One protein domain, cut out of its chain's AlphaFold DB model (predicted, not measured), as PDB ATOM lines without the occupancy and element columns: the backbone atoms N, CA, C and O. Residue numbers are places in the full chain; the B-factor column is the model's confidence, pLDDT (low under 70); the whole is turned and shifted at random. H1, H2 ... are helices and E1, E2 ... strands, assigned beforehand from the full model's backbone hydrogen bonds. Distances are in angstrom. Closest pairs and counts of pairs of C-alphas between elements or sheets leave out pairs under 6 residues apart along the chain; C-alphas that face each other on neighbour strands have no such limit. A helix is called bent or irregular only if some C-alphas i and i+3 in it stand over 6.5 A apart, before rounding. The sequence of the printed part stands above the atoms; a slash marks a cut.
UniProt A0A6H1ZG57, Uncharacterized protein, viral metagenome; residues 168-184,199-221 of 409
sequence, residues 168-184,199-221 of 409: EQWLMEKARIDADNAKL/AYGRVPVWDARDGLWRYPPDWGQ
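What this domain is: This is residues 168 to 184 and 199 to 221 of the 409 residues of an uncharacterized protein of viral metagenome (UniProt A0A6H1ZG57). Look first for a small hairpin of two short antiparallel strands, E1 and E2, with one longer helix, H1, next to it on the side of E1. From the end of the hairpin away from its turn, two stretches with no named element, residues 199 to 204 and residues 215 to 221, run outward. The printed part has 40 residues, with one named helix and two named strands in the order H1, E1, E2 along the chain; the class is mixed, helices and strands, and the sheet's order is E1 - E2, antiparallel. The whole is only just loose, close to compact, with a radius of gyration of the C-alphas of 10.9 A, and the C-alphas span 33 by 22 by 14 A along their three main axes.

How they stand to each other: Begin with the sheet, where E1, residues 205 to 207, and E2, residues 212 to 214, form a hairpin. The two strands are antiparallel neighbours, with 137 degrees between their N-to-C directions. Look at C-alphas 206 and 213, which face each other 4.6 A apart. Among the backbone pairs within hydrogen-bond range you will find N 205 and O 214 at 2.9 A, and N 214 and O 205 at 2.8 A. Move outward to H1, residues 168 to 184, in which every O i to N i+4 pair is within hydrogen-bond range. H1 and E1 have 6 pairs of C-alphas within 8 A; the closest are those of Ile 177 and Asp 207, 6.0 A apart. The centres of H1 and E1 are 8.7 A apart. H1 and E2 are apart.

Where its parts are: Find C-alpha 205 at (-2.604, -21.156, -0.798), where E1 begins; its three residues, Val 205 to Asp 207, cover 6.3 A from first to last C-alpha. E2, Leu 212 to Arg 214, also covers 6.3 A and ends at C-alpha 214, at (0.074, -22.822, 3.435). Go back to C-alpha 168 at (-8.363, -11.329, 10.305); from there H1 runs 24.6 A, over 17 residues, to C-alpha 184 at (5.283, -13.615, -10.070). H1 is not bent.

The domain as a whole: The two C-alphas farthest apart are those of Lys 183 and Gln 221, at 32.9 A. After Leu 184 look for the cut: residues 185 to 198 are not printed, and C-alphas 184 and 199 are 28.9 A apart across it. The link from H1 to E1 is the link across this cut, while the link from E1 to E2, of 4 residues, is tight. In the B-factor column the mean pLDDT of the printed part is 76.5, and it falls under 70 at residues 199 to 200 and at residues 217 to 221.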
ATOM      1  N   GLU A 168      -8.705 -12.610  10.947       76.12
ATOM      2  CA  GLU A 168      -8.363 -11.329  10.305       76.12
ATOM      3  C   GLU A 168      -6.872 -11.247   9.959       76.12
ATOM      4  O   GLU A 168      -6.522 -10.831   8.855       76.12
ATOM      5  N   GLN A 169      -5.992 -11.730  10.845       76.38
ATOM      6  CA  GLN A 169      -4.558 -11.848  10.551       76.38
ATOM      7  C   GLN A 169      -4.308 -12.780   9.356       76.38
ATOM      8  O   GLN A 169      -3.526 -12.445   8.466       76.38
ATOM      9  N   TRP A 170      -5.015 -13.915   9.282       77.19
ATOM     10  CA  TRP A 170      -4.940 -14.813   8.128       77.19
ATOM     11  C   TRP A 170      -5.485 -14.178   6.840       77.19
ATOM     12  O   TRP A 170      -4.896 -14.381   5.783       77.19
ATOM     13  N   LEU A 171      -6.559 -13.383   6.897       79.81
ATOM     14  CA  LEU A 171      -7.077 -12.664   5.728       79.81
ATOM     15  C   LEU A 171      -6.067 -11.639   5.192       79.81
ATOM     16  O   LEU A 171      -5.869 -11.567   3.978       79.81
ATOM     17  N   MET A 172      -5.400 -10.886   6.073       82.81
ATOM     18  CA  MET A 172      -4.333  -9.956   5.679       82.81
ATOM     19  C   MET A 172      -3.133 -10.694   5.073       82.81
ATOM     20  O   MET A 172      -2.618 -10.291   4.028       82.81
ATOM     21  N   GLU A 173      -2.710 -11.800   5.689       80.81
ATOM     22  CA  GLU A 173      -1.602 -12.621   5.195       80.81
ATOM     23  C   GLU A 173      -1.939 -13.276   3.848       80.81
ATOM     24  O   GLU A 173      -1.131 -13.236   2.922       80.81
ATOM     25  N   LYS A 174      -3.165 -13.786   3.674       81.25
ATOM     26  CA  LYS A 174      -3.640 -14.299   2.387       81.25
ATOM     27  C   LYS A 174      -3.633 -13.208   1.316       81.25
ATOM     28  O   LYS A 174      -3.099 -13.442   0.238       81.25
ATOM     29  N   ALA A 175      -4.171 -12.019   1.600       85.00
ATOM     30  CA  ALA A 175      -4.173 -10.912   0.641       85.00
ATOM     31  C   ALA A 175      -2.746 -10.509   0.216       85.00
ATOM     32  O   ALA A 175      -2.516 -10.162  -0.944       85.00
ATOM     33  N   ARG A 176      -1.770 -10.612   1.130       86.12
ATOM     34  CA  ARG A 176      -0.342 -10.427   0.835       86.12
ATOM     35  C   ARG A 176       0.206 -11.521  -0.088       86.12
ATOM     36  O   ARG A 176       0.876 -11.194  -1.066       86.12
ATOM     37  N   ILE A 177      -0.085 -12.789   0.203       78.31
ATOM     38  CA  ILE A 177       0.337 -13.939  -0.614       78.31
ATOM     39  C   ILE A 177      -0.276 -13.859  -2.023       78.31
ATOM     40  O   ILE A 177       0.440 -14.010  -3.011       78.31
ATOM     41  N   ASP A 178      -1.567 -13.539  -2.136       82.62
ATOM     42  CA  ASP A 178      -2.264 -13.356  -3.415       82.62
ATOM     43  C   ASP A 178      -1.627 -12.220  -4.249       82.62
ATOM     44  O   ASP A 178      -1.427 -12.367  -5.458       82.62
ATOM     45  N   ALA A 179      -1.230 -11.111  -3.608       85.00
ATOM     46  CA  ALA A 179      -0.556  -9.991  -4.268       85.00
ATOM     47  C   ALA A 179       0.874 -10.322  -4.746       85.00
ATOM     48  O   ALA A 179       1.290  -9.855  -5.808       85.00
ATOM     49  N   ASP A 180       1.636 -11.125  -4.000       81.62
ATOM     50  CA  ASP A 180       2.966 -11.567  -4.437       81.62
ATOM     51  C   ASP A 180       2.877 -12.635  -5.542       81.62
ATOM     52  O   ASP A 180       3.616 -12.568  -6.527       81.62
ATOM     53  N   ASN A 181       1.899 -13.542  -5.463       78.81
ATOM     54  CA  ASN A 181       1.583 -14.496  -6.529       78.81
ATOM     55  C   ASN A 181       1.193 -13.800  -7.847       78.81
ATOM     56  O   ASN A 181       1.563 -14.281  -8.922       78.81
ATOM     57  N   ALA A 182       0.497 -12.658  -7.785       84.81
ATOM     58  CA  ALA A 182       0.184 -11.848  -8.963       84.81
ATOM     59  C   ALA A 182       1.450 -11.282  -9.641       84.81
ATOM     60  O   ALA A 182       1.615 -11.448 -10.848       84.81
ATOM     61  N   LYS A 183       2.391 -10.711  -8.873       83.75
ATOM     62  CA  LYS A 183       3.670 -10.192  -9.406       83.75
ATOM     63  C   LYS A 183       4.514 -11.282 -10.072       83.75
ATOM     64  O   LYS A 183       5.140 -11.049 -11.100       83.75
ATOM     65  N   LEU A 184       4.531 -12.488  -9.505       79.25
ATOM     66  CA  LEU A 184       5.283 -13.615 -10.070       79.25
ATOM     67  C   LEU A 184       4.676 -14.122 -11.384       79.25
ATOM     68  O   LEU A 184       5.410 -14.515 -12.290       79.25
ATOM     69  N   ALA A 199      -6.652 -34.099   3.943       68.06
ATOM     70  CA  ALA A 199      -7.650 -35.067   4.407       68.06
ATOM     71  C   ALA A 199      -8.992 -34.438   4.853       68.06
ATOM     72  O   ALA A 199      -9.952 -35.167   5.094       68.06
ATOM     73  N   TYR A 200      -9.068 -33.106   4.951       68.06
ATOM     74  CA  TYR A 200     -10.261 -32.338   5.312       68.06
ATOM     75  C   TYR A 200     -10.852 -31.579   4.109       68.06
ATOM     76  O   TYR A 200     -11.749 -30.752   4.274       68.06
ATOM     77  N   GLY A 201     -10.360 -31.841   2.893       72.81
ATOM     78  CA  GLY A 201     -10.831 -31.208   1.663       72.81
ATOM     79  C   GLY A 201     -10.371 -29.757   1.482       72.81
ATOM     80  O   GLY A 201     -10.851 -29.083   0.567       72.81
ATOM     81  N   ARG A 202      -9.465 -29.249   2.328       72.88
ATOM     82  CA  ARG A 202      -9.030 -27.847   2.303       72.88
ATOM     83  C   ARG A 202      -8.053 -27.608   1.157       72.88
ATOM     84  O   ARG A 202      -7.158 -28.415   0.909       72.88
ATOM     85  N   VAL A 203      -8.215 -26.464   0.497       77.69
ATOM     86  CA  VAL A 203      -7.324 -25.991  -0.567       77.69
ATOM     87  C   VAL A 203      -6.297 -25.038   0.058       77.69
ATOM     88  O   VAL A 203      -6.700 -23.996   0.585       77.69
ATOM     89  N   PRO A 204      -4.995 -25.370   0.061       83.19
ATOM     90  CA  PRO A 204      -3.955 -24.473   0.542       83.19
ATOM     91  C   PRO A 204      -3.702 -23.335  -0.451       83.19
ATOM     92  O   PRO A 204      -3.971 -23.449  -1.647       83.19
ATOM     93  N   VAL A 205      -3.124 -22.242   0.041       81.50
ATOM     94  CA  VAL A 205      -2.604 -21.156  -0.798       81.50
ATOM     95  C   VAL A 205      -1.103 -21.374  -0.979       81.50
ATOM     96  O   VAL A 205      -0.394 -21.656  -0.012       81.50
ATOM     97  N   TRP A 206      -0.610 -21.275  -2.212       82.56
ATOM     98  CA  TRP A 206       0.823 -21.346  -2.493       82.56
ATOM     99  C   TRP A 206       1.511 -20.075  -1.993       82.56
ATOM    100  O   TRP A 206       1.200 -18.988  -2.476       82.56
ATOM    101  N   ASP A 207       2.443 -20.201  -1.050       82.69
ATOM    102  CA  ASP A 207       3.336 -19.110  -0.671       82.69
ATOM    103  C   ASP A 207       4.632 -19.221  -1.473       82.69
ATOM    104  O   ASP A 207       5.523 -20.030  -1.190       82.69
ATOM    105  N   ALA A 208       4.726 -18.387  -2.503       76.31
ATOM    106  CA  ALA A 208       5.847 -18.391  -3.422       76.31
ATOM    107  C   ALA A 208       7.138 -17.766  -2.861       76.31
ATOM    108  O   ALA A 208       8.165 -17.836  -3.535       76.31
ATOM    109  N   ARG A 209       7.119 -17.174  -1.655       78.25
ATOM    110  CA  ARG A 209       8.348 -16.715  -0.983       78.25
ATOM    111  C   ARG A 209       9.179 -17.896  -0.493       78.25
ATOM    112  O   ARG A 209      10.390 -17.919  -0.687       78.25
ATOM    113  N   ASP A 210       8.494 -18.872   0.098       81.44
ATOM    114  CA  ASP A 210       9.108 -20.027   0.754       81.44
ATOM    115  C   ASP A 210       9.002 -21.309  -0.093       81.44
ATOM    116  O   ASP A 210       9.644 -22.310   0.216       81.44
ATOM    117  N   GLY A 211       8.194 -21.293  -1.160       80.19
ATOM    118  CA  GLY A 211       7.957 -22.453  -2.020       80.19
ATOM    119  C   GLY A 211       7.114 -23.535  -1.340       80.19
ATOM    120  O   GLY A 211       7.362 -24.726  -1.537       80.19
ATOM    121  N   LEU A 212       6.152 -23.133  -0.502       83.25
ATOM    122  CA  LEU A 212       5.370 -24.037   0.342       83.25
ATOM    123  C   LEU A 212       3.866 -23.751   0.263       83.25
ATOM    124  O   LEU A 212       3.415 -22.611   0.202       83.25
ATOM    125  N   TRP A 213       3.073 -24.819   0.340       80.81
ATOM    126  CA  TRP A 213       1.620 -24.745   0.467       80.81
ATOM    127  C   TRP A 213       1.224 -24.409   1.911       80.81
ATOM    128  O   TRP A 213       1.469 -25.199   2.825       80.81
ATOM    129  N   ARG A 214       0.589 -23.252   2.127       80.44
ATOM    130  CA  ARG A 214       0.074 -22.822   3.435       80.44
ATOM    131  C   ARG A 214      -1.428 -23.090   3.530       80.44
ATOM    132  O   ARG A 214      -2.223 -22.539   2.770       80.44
ATOM    133  N   TYR A 215      -1.823 -23.924   4.487       73.81
ATOM    134  CA  TYR A 215      -3.231 -24.148   4.818       73.81
ATOM    135  C   TYR A 215      -3.768 -23.015   5.707       73.81
ATOM    136  O   TYR A 215      -2.997 -22.430   6.473       73.81
ATOM    137  N   PRO A 216      -5.076 -22.699   5.648       72.88
ATOM    138  CA  PRO A 216      -5.704 -21.833   6.640       72.88
ATOM    139  C   PRO A 216      -5.550 -22.429   8.048       72.88
ATOM    140  O   PRO A 216      -5.618 -23.658   8.175       72.88
ATOM    141  N   PRO A 217      -5.393 -21.603   9.101       67.00
ATOM    142  CA  PRO A 217      -5.444 -22.095  10.471       67.00
ATOM    143  C   PRO A 217      -6.762 -22.842  10.705       67.00
ATOM    144  O   PRO A 217      -7.835 -22.427  10.272       67.00
ATOM    145  N   ASP A 218      -6.669 -23.968  11.399       60.78
ATOM    146  CA  ASP A 218      -7.697 -24.981  11.659       60.78
ATOM    147  C   ASP A 218      -8.809 -24.553  12.642       60.78
ATOM    148  O   ASP A 218      -9.589 -25.364  13.143       60.78
ATOM    149  N   TRP A 219      -8.928 -23.251  12.885       52.16
ATOM    150  CA  TRP A 219      -9.754 -22.664  13.931       52.16
ATOM    151  C   TRP A 219     -11.187 -22.467  13.424       52.16
ATOM    152  O   TRP A 219     -11.513 -21.454  12.808       52.16
ATOM    153  N   GLY A 220     -12.054 -23.448  13.685       53.88
ATOM    154  CA  GLY A 220     -13.497 -23.335  13.429       53.88
ATOM    155  C   GLY A 220     -14.213 -24.657  13.160       53.88
ATOM    156  O   GLY A 220     -15.407 -24.765  13.429       53.88
ATOM    157  N   GLN A 221     -13.501 -25.690  12.700       49.62
ATOM    158  CA  GLN A 221     -14.051 -27.044  12.626       49.62
ATOM    159  C   GLN A 221     -13.657 -27.825  13.874       49.62
ATOM    160  O   GLN A 221     -12.653 -28.530  13.897       49.62
TER     161      GLN A 221